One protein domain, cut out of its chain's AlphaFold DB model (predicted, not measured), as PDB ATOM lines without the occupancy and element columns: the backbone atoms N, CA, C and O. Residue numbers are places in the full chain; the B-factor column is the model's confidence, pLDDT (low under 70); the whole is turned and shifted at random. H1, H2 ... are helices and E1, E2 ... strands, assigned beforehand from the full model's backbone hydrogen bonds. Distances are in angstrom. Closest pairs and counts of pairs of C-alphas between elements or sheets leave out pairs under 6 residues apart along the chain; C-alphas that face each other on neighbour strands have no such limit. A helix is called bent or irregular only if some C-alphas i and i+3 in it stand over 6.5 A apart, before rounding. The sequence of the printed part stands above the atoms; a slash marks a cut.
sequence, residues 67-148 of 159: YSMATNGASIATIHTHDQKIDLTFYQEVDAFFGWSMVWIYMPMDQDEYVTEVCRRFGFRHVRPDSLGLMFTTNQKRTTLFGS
ATOM      1  N   TYR A  67      47.670   2.655  37.226       95.44
ATOM      2  CA  TYR A  67      48.568   1.516  37.388       95.44
ATOM      3  C   TYR A  67      49.260   1.205  36.064       95.44
ATOM      4  O   TYR A  67      48.608   1.165  35.023       95.44
ATOM      5  N   SER A  68      50.560   0.920  36.099       94.25
ATOM      6  CA  SER A  68      51.292   0.346  34.967       94.25
ATOM      7  C   SER A  68      51.760  -1.055  35.280       94.25
ATOM      8  O   SER A  68      52.309  -1.304  36.348       94.25
ATOM      9  N   MET A  69      51.605  -1.963  34.324       92.56
ATOM     10  CA  MET A  69      52.090  -3.331  34.445       92.56
ATOM     11  C   MET A  69      52.997  -3.688  33.273       92.56
ATOM     12  O   MET A  69      52.618  -3.490  32.118       92.56
ATOM     13  N   ALA A  70      54.167  -4.250  33.581       90.88
ATOM     14  CA  ALA A  70      55.096  -4.783  32.590       90.88
ATOM     15  C   ALA A  70      54.889  -6.289  32.420       90.88
ATOM     16  O   ALA A  70      54.957  -7.056  33.387       90.88
ATOM     17  N   THR A  71      54.650  -6.735  31.190       87.31
ATOM     18  CA  THR A  71      54.380  -8.149  30.903       87.31
ATOM     19  C   THR A  71      54.691  -8.514  29.456       87.31
ATOM     20  O   THR A  71      54.561  -7.709  28.542       87.31
ATOM     21  N   ASN A  72      55.070  -9.770  29.231       81.50
ATOM     22  CA  ASN A  72      55.298 -10.352  27.903       81.50
ATOM     23  C   ASN A  72      54.127 -11.252  27.447       81.50
ATOM     24  O   ASN A  72      54.262 -12.084  26.544       81.50
ATOM     25  N   GLY A  73      52.985 -11.152  28.133       73.75
ATOM     26  CA  GLY A  73      51.803 -11.982  27.921       73.75
ATOM     27  C   GLY A  73      51.862 -13.370  28.567       73.75
ATOM     28  O   GLY A  73      50.807 -13.980  28.720       73.75
ATOM     29  N   ALA A  74      53.039 -13.864  28.965       73.50
ATOM     30  CA  ALA A  74      53.200 -15.119  29.707       73.50
ATOM     31  C   ALA A  74      53.463 -14.885  31.203       73.50
ATOM     32  O   ALA A  74      52.900 -15.579  32.044       73.50
ATOM     33  N   SER A  75      54.279 -13.887  31.530       76.06
ATOM     34  CA  SER A  75      54.651 -13.498  32.887       76.06
ATOM     35  C   SER A  75      54.427 -12.006  33.107       76.06
ATOM     36  O   SER A  75      54.427 -11.217  32.158       76.06
ATOM     37  N   ILE A  76      54.290 -11.616  34.370       83.06
ATOM     38  CA  ILE A  76      54.239 -10.221  34.806       83.06
ATOM     39  C   ILE A  76      55.536  -9.938  35.562       83.06
ATOM     40  O   ILE A  76      55.908 -10.717  36.438       83.06
ATOM     41  N   ALA A  77      56.232  -8.865  35.194       84.19
ATOM     42  CA  ALA A  77      57.512  -8.491  35.789       84.19
ATOM     43  C   ALA A  77      57.340  -7.551  36.988       84.19
ATOM     44  O   ALA A  77      57.983  -7.751  38.014       84.19
ATOM     45  N   THR A  78      56.470  -6.547  36.862       88.38
ATOM     46  CA  THR A  78      56.187  -5.561  37.912       88.38
ATOM     47  C   THR A  78      54.824  -4.903  37.705       88.38
ATOM     48  O   THR A  78      54.307  -4.872  36.580       88.38
ATOM     49  N   ILE A  79      54.268  -4.367  38.791       91.00
ATOM     50  CA  ILE A  79      53.103  -3.483  38.816       91.00
ATOM     51  C   ILE A  79      53.534  -2.215  39.549       91.00
ATOM     52  O   ILE A  79      54.074  -2.293  40.648       91.00
ATOM     53  N   HIS A  80      53.287  -1.058  38.952       91.94
ATOM     54  CA  HIS A  80      53.570   0.243  39.545       91.94
ATOM     55  C   HIS A  80      52.280   1.037  39.702       91.94
ATOM     56  O   HIS A  80      51.558   1.250  38.726       91.94
ATOM     57  N   THR A  81      52.009   1.490  40.922       93.25
ATOM     58  CA  THR A  81      50.979   2.492  41.208       93.25
ATOM     59  C   THR A  81      51.492   3.862  40.794       93.25
ATOM     60  O   THR A  81      52.609   4.216  41.151       93.25
ATOM     61  N   HIS A  82      50.680   4.626  40.068       94.44
ATOM     62  CA  HIS A  82      50.944   6.021  39.721       94.44
ATOM     63  C   HIS A  82      50.286   6.967  40.709       94.44
ATOM     64  O   HIS A  82      49.163   6.726  41.151       94.44
ATOM     65  N   ASP A  83      50.973   8.067  40.992       91.31
ATOM     66  CA  ASP A  83      50.450   9.236  41.689       91.31
ATOM     67  C   ASP A  83      50.922  10.526  40.983       91.31
ATOM     68  O   ASP A  83      51.544  10.489  39.919       91.31
ATOM     69  N   GLN A  84      50.620  11.698  41.550       84.62
ATOM     70  CA  GLN A  84      50.997  12.994  40.963       84.62
ATOM     71  C   GLN A  84      52.507  13.295  40.973       84.62
ATOM     72  O   GLN A  84      52.939  14.245  40.320       84.62
ATOM     73  N   LYS A  85      53.302  12.553  41.746       84.44
ATOM     74  CA  LYS A  85      54.735  12.798  41.965       84.44
ATOM     75  C   LYS A  85      55.605  11.668  41.429       84.44
ATOM     76  O   LYS A  85      56.792  11.628  41.752       84.44
ATOM     77  N   ILE A  86      55.029  10.759  40.646       82.75
ATOM     78  CA  ILE A  86      55.722   9.538  40.284       82.75
ATOM     79  C   ILE A  86      56.976   9.812  39.457       82.75
ATOM     80  O   ILE A  86      56.972  10.576  38.489       82.75
ATOM     81  N   ASP A  87      58.056   9.145  39.848       85.31
ATOM     82  CA  ASP A  87      59.253   9.047  39.037       85.31
ATOM     83  C   ASP A  87      59.030   8.009  37.932       85.31
ATOM     84  O   ASP A  87      58.688   6.866  38.211       85.31
ATOM     85  N   LEU A  88      59.213   8.404  36.672       88.62
ATOM     86  CA  LEU A  88      59.021   7.537  35.506       88.62
ATOM     87  C   LEU A  88      60.286   6.737  35.145       88.62
ATOM     88  O   LEU A  88      60.280   5.999  34.157       88.62
ATOM     89  N   THR A  89      61.369   6.856  35.917       88.19
ATOM     90  CA  THR A  89      62.616   6.093  35.710       88.19
ATOM     91  C   THR A  89      62.404   4.580  35.738       88.19
ATOM     92  O   THR A  89      63.093   3.869  35.005       88.19
ATOM     93  N   PHE A  90      61.399   4.078  36.468       86.00
ATOM     94  CA  PHE A  90      61.107   2.640  36.536       86.00
ATOM     95  C   PHE A  90      60.833   2.016  35.157       86.00
ATOM     96  O   PHE A  90      61.142   0.844  34.947       86.00
ATOM     97  N   TYR A  91      60.293   2.780  34.196       89.56
ATOM     98  CA  TYR A  91      60.128   2.296  32.822       89.56
ATOM     99  C   TYR A  91      61.482   1.923  32.213       89.56
ATOM    100  O   TYR A  91      61.645   0.832  31.673       89.56
ATOM    101  N   GLN A  92      62.475   2.801  32.371       88.44
ATOM    102  CA  GLN A  92      63.824   2.601  31.844       88.44
ATOM    103  C   GLN A  92      64.551   1.461  32.560       88.44
ATOM    104  O   GLN A  92      65.283   0.714  31.918       88.44
ATOM    105  N   GLU A  93      64.347   1.299  33.868       86.62
ATOM    106  CA  GLU A  93      64.966   0.219  34.646       86.62
ATOM    107  C   GLU A  93      64.475  -1.165  34.205       86.62
ATOM    108  O   GLU A  93      65.275  -2.083  33.995       86.62
ATOM    109  N   VAL A  94      63.161  -1.314  34.017       85.31
ATOM    110  CA  VAL A  94      62.563  -2.559  33.516       85.31
ATOM    111  C   VAL A  94      62.999  -2.818  32.080       85.31
ATOM    112  O   VAL A  94      63.385  -3.946  31.768       85.31
ATOM    113  N   ASP A  95      63.002  -1.797  31.223       85.56
ATOM    114  CA  ASP A  95      63.434  -1.931  29.830       85.56
ATOM    115  C   ASP A  95      64.929  -2.284  29.738       85.56
ATOM    116  O   ASP A  95      65.323  -3.105  28.913       85.56
ATOM    117  N   ALA A  96      65.775  -1.740  30.617       85.31
ATOM    118  CA  ALA A  96      67.194  -2.087  30.682       85.31
ATOM    119  C   ALA A  96      67.418  -3.539  31.140       85.31
ATOM    120  O   ALA A  96      68.335  -4.204  30.655       85.31
ATOM    121  N   PHE A  97      66.588  -4.042  32.059       82.12
ATOM    122  CA  PHE A  97      66.730  -5.395  32.599       82.12
ATOM    123  C   PHE A  97      66.124  -6.476  31.693       82.12
ATOM    124  O   PHE A  97      66.722  -7.537  31.510       82.12
ATOM    125  N   PHE A  98      64.938  -6.233  31.132       79.44
ATOM    126  CA  PHE A  98      64.199  -7.209  30.319       79.44
ATOM    127  C   PHE A  98      64.323  -6.972  28.804       79.44
ATOM    128  O   PHE A  98      63.870  -7.808  28.008       79.44
ATOM    129  N   GLY A  99      64.940  -5.864  28.385       78.19
ATOM    130  CA  GLY A  99      64.990  -5.444  26.988       78.19
ATOM    131  C   GLY A  99      63.591  -5.202  26.419       78.19
ATOM    132  O   GLY A  99      62.626  -4.958  27.138       78.19
ATOM    133  N   TRP A 100      63.444  -5.384  25.106       72.56
ATOM    134  CA  TRP A 100      62.156  -5.273  24.401       72.56
ATOM    135  C   TRP A 100      61.210  -6.463  24.628       72.56
ATOM    136  O   TRP A 100      60.248  -6.651  23.886       72.56
ATOM    137  N   SER A 101      61.492  -7.307  25.624       80.94
ATOM    138  CA  SER A 101      60.701  -8.511  25.888       80.94
ATOM    139  C   SER A 101      59.408  -8.211  26.642       80.94
ATOM    140  O   SER A 101      58.531  -9.070  26.672       80.94
ATOM    141  N   MET A 102      59.292  -7.037  27.270       85.31
ATOM    142  CA  MET A 102      58.126  -6.624  28.050       85.31
ATOM    143  C   MET A 102      57.351  -5.526  27.326       85.31
ATOM    144  O   MET A 102      57.924  -4.657  26.679       85.31
ATOM    145  N   VAL A 103      56.032  -5.566  27.473       87.94
ATOM    146  CA  VAL A 103      55.115  -4.510  27.054       87.94
ATOM    147  C   VAL A 103      54.512  -3.890  28.304       87.94
ATOM    148  O   VAL A 103      54.145  -4.596  29.247       87.94
ATOM    149  N   TRP A 104      54.392  -2.569  28.290       91.06
ATOM    150  CA  TRP A 104      53.732  -1.807  29.334       91.06
ATOM    151  C   TRP A 104      52.259  -1.598  29.004       91.06
ATOM    152  O   TRP A 104      51.915  -1.112  27.926       91.06
ATOM    153  N   ILE A 105      51.385  -1.937  29.949       91.88
ATOM    154  CA  ILE A 105      49.969  -1.574  29.899       91.88
ATOM    155  C   ILE A 105      49.671  -0.616  31.036       91.88
ATOM    156  O   ILE A 105      49.908  -0.942  32.198       91.88
ATOM    157  N   TYR A 106      49.121   0.539  30.676       94.06
ATOM    158  CA  TYR A 106      48.674   1.562  31.607       94.06
ATOM    159  C   TYR A 106      47.152   1.518  31.772       94.06
ATOM    160  O   TYR A 106      46.404   1.520  30.793       94.06
ATOM    161  N   MET A 107      46.706   1.498  33.022       95.25
ATOM    162  CA  MET A 107      45.321   1.648  33.444       95.25
ATOM    163  C   MET A 107      45.203   2.981  34.192       95.25
ATOM    164  O   MET A 107      45.618   3.041  35.347       95.25
ATOM    165  N   PRO A 108      44.653   4.048  33.587       95.06
ATOM    166  CA  PRO A 108      44.365   5.279  34.326       95.06
ATOM    167  C   PRO A 108      43.294   5.012  35.384       95.06
ATOM    168  O   PRO A 108      42.502   4.093  35.187       95.06
ATOM    169  N   MET A 109      43.249   5.792  36.458       96.00
ATOM    170  CA  MET A 109      42.180   5.780  37.463       96.00
ATOM    171  C   MET A 109      41.504   7.147  37.503       96.00
ATOM    172  O   MET A 109      42.186   8.174  37.568       96.00
ATOM    173  N   ASP A 110      40.176   7.151  37.464       94.75
ATOM    174  CA  ASP A 110      39.391   8.373  37.614       94.75
ATOM    175  C   ASP A 110      39.310   8.808  39.086       94.75
ATOM    176  O   ASP A 110      39.607   8.052  40.015       94.75
ATOM    177  N   GLN A 111      38.885  10.053  39.314       92.06
ATOM    178  CA  GLN A 111      38.631  10.541  40.667       92.06
ATOM    179  C   GLN A 111      37.568   9.667  41.357       92.06
ATOM    180  O   GLN A 111      36.548   9.329  40.758       92.06
ATOM    181  N   ASP A 112      37.823   9.301  42.617       92.56
ATOM    182  CA  ASP A 112      36.982   8.413  43.436       92.56
ATOM    183  C   ASP A 112      36.802   6.986  42.865       92.56
ATOM    184  O   ASP A 112      35.980   6.196  43.351       92.56
ATOM    185  N   GLU A 113      37.584   6.620  41.846       95.25
ATOM    186  CA  GLU A 113      37.673   5.256  41.343       95.25
ATOM    187  C   GLU A 113      38.719   4.462  42.130       95.25
ATOM    188  O   GLU A 113      39.834   4.919  42.377       95.25
ATOM    189  N   TYR A 114      38.372   3.235  42.506       95.50
ATOM    190  CA  TYR A 114      39.282   2.323  43.187       95.50
ATOM    191  C   TYR A 114      39.039   0.881  42.746       95.50
ATOM    192  O   TYR A 114      37.938   0.501  42.341       95.50
ATOM    193  N   VAL A 115      40.090   0.069  42.812       95.88
ATOM    194  CA  VAL A 115      40.053  -1.353  42.470       95.88
ATOM    195  C   VAL A 115      39.275  -2.099  43.550       95.88
ATOM    196  O   VAL A 115      39.620  -2.031  44.728       95.88
ATOM    197  N   THR A 116      38.233  -2.822  43.156       95.56
ATOM    198  CA  THR A 116      37.432  -3.668  44.049       95.56
ATOM    199  C   THR A 116      37.817  -5.134  43.943       95.56
ATOM    200  O   THR A 116      37.672  -5.873  44.911       95.56
ATOM    201  N   GLU A 117      38.308  -5.565  42.778       92.56
ATOM    202  CA  GLU A 117      38.625  -6.967  42.520       92.56
ATOM    203  C   GLU A 117      39.910  -7.088  41.702       92.56
ATOM    204  O   GLU A 117      40.128  -6.360  40.729       92.56
ATOM    205  N   VAL A 118      40.745  -8.056  42.080       89.12
ATOM    206  CA  VAL A 118      41.892  -8.501  41.290       89.12
ATOM    207  C   VAL A 118      41.708  -9.982  41.017       89.12
ATOM    208  O   VAL A 118      41.808 -10.819  41.912       89.12
ATOM    209  N   CYS A 119      41.424 -10.303  39.764       84.38
ATOM    210  CA  CYS A 119      41.170 -11.659  39.313       84.38
ATOM    211  C   CYS A 119      42.351 -12.177  38.502       84.38
ATOM    212  O   CYS A 119      42.929 -11.473  37.672       84.38
ATOM    213  N   ARG A 120      42.668 -13.456  38.674       80.50
ATOM    214  CA  ARG A 120      43.574 -14.152  37.767       80.50
ATOM    215  C   ARG A 120      42.840 -14.544  36.488       80.50
ATOM    216  O   ARG A 120      41.729 -15.068  36.537       80.50
ATOM    217  N   ARG A 121      43.505 -14.390  35.343       77.38
ATOM    218  CA  ARG A 121      43.071 -14.947  34.061       77.38
ATOM    219  C   ARG A 121      44.087 -15.964  33.554       77.38
ATOM    220  O   ARG A 121      45.266 -15.653  33.406       77.38
ATOM    221  N   PHE A 122      43.609 -17.169  33.259       69.00
ATOM    222  CA  PHE A 122      44.374 -18.157  32.508       69.00
ATOM    223  C   PHE A 122      44.233 -17.904  31.009       69.00
ATOM    224  O   PHE A 122      43.121 -17.763  30.495       69.00
ATOM    225  N   GLY A 123      45.362 -17.905  30.307       61.41
ATOM    226  CA  GLY A 123      45.402 -18.012  28.853       61.41
ATOM    227  C   GLY A 123      45.895 -19.391  28.426       61.41
ATOM    228  O   GLY A 123      46.807 -19.954  29.026       61.41
ATOM    229  N   PHE A 124      45.308 -19.942  27.365       54.16
ATOM    230  CA  PHE A 124      45.857 -21.119  26.699       54.16
ATOM    231  C   PHE A 124      46.863 -20.662  25.637       54.16
ATOM    232  O   PHE A 124      46.470 -20.214  24.556       54.16
ATOM    233  N   ARG A 125      48.168 -20.790  25.907       53.69
ATOM    234  CA  ARG A 125      49.159 -20.881  24.823       53.69
ATOM    235  C   ARG A 125      49.201 -22.327  24.341       53.69
ATOM    236  O   ARG A 125      49.227 -23.243  25.152       53.69
ATOM    237  N   HIS A 126      49.280 -22.522  23.026       49.25
ATOM    238  CA  HIS A 126      49.257 -23.826  22.344       49.25
ATOM    239  C   HIS A 126      50.361 -24.824  22.763       49.25
ATOM    240  O   HIS A 126      50.396 -25.928  22.238       49.25
ATOM    241  N   VAL A 127      51.253 -24.465  23.693       46.34
ATOM    242  CA  VAL A 127      52.381 -25.313  24.102       46.34
ATOM    243  C   VAL A 127      52.576 -25.385  25.626       46.34
ATOM    244  O   VAL A 127      53.224 -26.320  26.083       46.34
ATOM    245  N   ARG A 128      52.015 -24.463  26.435       45.62
ATOM    246  CA  ARG A 128      52.100 -24.505  27.912       45.62
ATOM    247  C   ARG A 128      50.913 -23.802  28.598       45.62
ATOM    248  O   ARG A 128      50.553 -22.708  28.154       45.62
ATOM    249  N   PRO A 129      50.339 -24.365  29.678       51.41
ATOM    250  CA  PRO A 129      49.208 -23.794  30.425       51.41
ATOM    251  C   PRO A 129      49.537 -22.564  31.305       51.41
ATOM    252  O   PRO A 129      48.783 -22.232  32.219       51.41
ATOM    253  N   ASP A 130      50.628 -21.843  31.030       59.03
ATOM    254  CA  ASP A 130      51.298 -21.046  32.066       59.03
ATOM    255  C   ASP A 130      51.241 -19.529  31.822       59.03
ATOM    256  O   ASP A 130      52.005 -18.790  32.436       59.03
ATOM    257  N   SER A 131      50.390 -19.019  30.917       66.88
ATOM    258  CA  SER A 131      50.289 -17.563  30.752       66.88
ATOM    259  C   SER A 131      49.453 -16.953  31.874       66.88
ATOM    260  O   SER A 131      48.246 -17.207  31.958       66.88
ATOM    261  N   LEU A 132      50.099 -16.141  32.708       74.56
ATOM    262  CA  LEU A 132      49.468 -15.392  33.784       74.56
ATOM    263  C   LEU A 132      48.973 -14.040  33.261       74.56
ATOM    264  O   LEU A 132      49.765 -13.198  32.837       74.56
ATOM    265  N   GLY A 133      47.659 -13.836  33.312       82.00
ATOM    266  CA  GLY A 133      47.052 -12.514  33.232       82.00
ATOM    267  C   GLY A 133      46.428 -12.116  34.565       82.00
ATOM    268  O   GLY A 133      45.957 -12.973  35.319       82.00
ATOM    269  N   LEU A 134      46.396 -10.817  34.835       87.12
ATOM    270  CA  LEU A 134      45.650 -10.223  35.938       87.12
ATOM    271  C   LEU A 134      44.590  -9.289  35.376       87.12
ATOM    272  O   LEU A 134      44.827  -8.556  34.421       87.12
ATOM    273  N   MET A 135      43.414  -9.323  35.974       89.25
ATOM    274  CA  MET A 135      42.282  -8.499  35.607       89.25
ATOM    275  C   MET A 135      41.900  -7.659  36.812       89.25
ATOM    276  O   MET A 135      41.597  -8.210  37.867       89.25
ATOM    277  N   PHE A 136      41.966  -6.341  36.664       93.44
ATOM    278  CA  PHE A 136      41.573  -5.409  37.714       93.44
ATOM    279  C   PHE A 136      40.188  -4.886  37.371       93.44
ATOM    280  O   PHE A 136      39.976  -4.409  36.252       93.44
ATOM    281  N   THR A 137      39.270  -4.967  38.324       94.12
ATOM    282  CA  THR A 137      37.919  -4.420  38.208       94.12
ATOM    283  C   THR A 137      37.720  -3.358  39.277       94.12
ATOM    284  O   THR A 137      38.131  -3.538  40.425       94.12
ATOM    285  N   THR A 138      37.123  -2.234  38.889       97.00
ATOM    286  CA  THR A 138      36.910  -1.080  39.765       97.00
ATOM    287  C   THR A 138      35.476  -0.994  40.281       97.00
ATOM    288  O   THR A 138      34.564  -1.636  39.750       97.00
ATOM    289  N   ASN A 139      35.248  -0.138  41.279       97.25
ATOM    290  CA  ASN A 139      33.915   0.206  41.787       97.25
ATOM    291  C   ASN A 139      32.964   0.743  40.700       97.25
ATOM    292  O   ASN A 139      31.746   0.632  40.830       97.25
ATOM    293  N   GLN A 140      33.509   1.277  39.605       96.00
ATOM    294  CA  GLN A 140      32.750   1.728  38.438       96.00
ATOM    295  C   GLN A 140      32.497   0.612  37.410       96.00
ATOM    296  O   GLN A 140      31.987   0.866  36.320       96.00
ATOM    297  N   LYS A 141      32.836  -0.640  37.742       94.00
ATOM    298  CA  LYS A 141      32.745  -1.829  36.874       94.00
ATOM    299  C   LYS A 141      33.639  -1.771  35.631       94.00
ATOM    300  O   LYS A 141      33.525  -2.631  34.753       94.00
ATOM    301  N   ARG A 142      34.558  -0.804  35.546       94.12
ATOM    302  CA  ARG A 142      35.591  -0.789  34.510       94.12
ATOM    303  C   ARG A 142      36.566  -1.917  34.792       94.12
ATOM    304  O   ARG A 142      36.936  -2.161  35.936       94.12
ATOM    305  N   THR A 143      36.953  -2.622  33.737       92.19
ATOM    306  CA  THR A 143      37.840  -3.774  33.844       92.19
ATOM    307  C   THR A 143      39.010  -3.621  32.888       92.19
ATOM    308  O   THR A 143      38.816  -3.344  31.703       92.19
ATOM    309  N   THR A 144      40.225  -3.822  33.389       91.69
ATOM    310  CA  THR A 144      41.446  -3.824  32.579       91.69
ATOM    311  C   THR A 144      42.156  -5.157  32.728       91.69
ATOM    312  O   THR A 144      42.400  -5.629  33.836       91.69
ATOM    313  N   LEU A 145      42.468  -5.778  31.588       88.44
ATOM    314  CA  LEU A 145      43.248  -7.003  31.529       88.44
ATOM    315  C   LEU A 145      44.708  -6.676  31.242       88.44
ATOM    316  O   LEU A 145      45.044  -6.086  30.214       88.44
ATOM    317  N   PHE A 146      45.568  -7.178  32.109       86.56
ATOM    318  CA  PHE A 146      47.002  -7.199  31.938       86.56
ATOM    319  C   PHE A 146      47.472  -8.639  31.700       86.56
ATOM    320  O   PHE A 146      47.008  -9.576  32.344       86.56
ATOM    321  N   GLY A 147      48.411  -8.839  30.784       81.38
ATOM    322  CA  GLY A 147      48.896 -10.153  30.372       81.38
ATOM    323  C   GLY A 147      47.877 -10.976  29.576       81.38
ATOM    324  O   GLY A 147      46.807 -10.510  29.180       81.38
ATOM    325  N   SER A 148      48.218 -12.248  29.345       71.88
ATOM    326  CA  SER A 148      47.345 -13.239  28.696       71.88
ATOM    327  C   SER A 148      46.760 -12.797  27.339       71.88
ATOM    328  O   SER A 148      45.681 -13.244  26.932       71.88
TER     329      SER A 148
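What this domain is: This is residues 67 to 148 of the 159 residues of an uncharacterized protein of Rhynchosporium agropyri (UniProt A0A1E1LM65). Two small three-stranded sheets, E4 E5 E6 and E2 E1 E3, stand face to face as a narrow sandwich with their strands running nearly in line, and one helix, H1, covers the face of E2 E1 E3 turned away from the other sheet. The long E4 and E5 hairpin makes much of one sheet, while E1 lies in the middle of the other. The printed part has 82 residues, with one named helix and six named strands that follow along the chain as E1 E2 H1 E3 E4 E5 E6; both sheets are antiparallel, in the orders E2 E1 E3 and E4 E5 E6, and the class is mixed, helices and strands. It is flat, spanning 42 by 31 by 11 A, and only just compact, close to loose, with a radius of gyration of the C-alphas of 13.7 A.

Where its parts are: E4, residues 115 to 125, is 27.9 A long and begins with C-alpha 115 at (40.053, -1.353, 42.470). E5, residues 128 to 138, is 30.3 A long. E6, residues 143 to 147, ends with C-alpha 147 at (48.896, -10.153, 30.372). E1 is residues 67 to 71, with C-alpha 67 at (48.568, 1.516, 37.388). E2 is residues 76 to 82, 17.3 A, and E3 is residues 103 to 108, 16.3 A. H1, residues 89 to 101, is 17.7 A long and irregular: C-alphas 97 and 100 are 9.4 A apart.

How they stand to each other: E4, E5 and E6 form a meander, each strand the antiparallel neighbour of the one before. N 119 and O 135 are 2.8 A apart between E4 and E5, and N 136 and O 144 are 2.9 A apart between E5 and E6. This sheet is twisted, with C-alphas up to 4.1 A off its best plane. In the sandwich, the best planes of the facing parts are 29 degrees apart; the closest C-alphas of E1 and E6, Thr 71 and Gly 147, are 5.9 A apart. In the second sheet, inner strand E1 is antiparallel to E2, with N 68 and O 80 at 2.8 A, and to E3, with N 69 and O 105 at 2.9 A. H1 is on this sheet, forming two layers, helix over sheet, at a height of 9.2 A. It runs along the strands, at 14 degrees to E1 on the local plane; the closest C-alphas of H1 and E1, Val 94 and Ala 70, are 7.8 A apart. E2, H1 and E3 form a split strand-helix-strand unit, two strands running the same way with E1 between them, and its crossover is right-handed. In H1, 7 of 9 O i to N i+4 pairs are within hydrogen-bond range.

The domain as a whole: The C-alphas farthest apart, those of Lys 85 and Val 127, are 42.2 A apart. The printed part has no cut, and no link is long. The mean pLDDT of the printed part is 84.0; residues 122 to 131 are under 70.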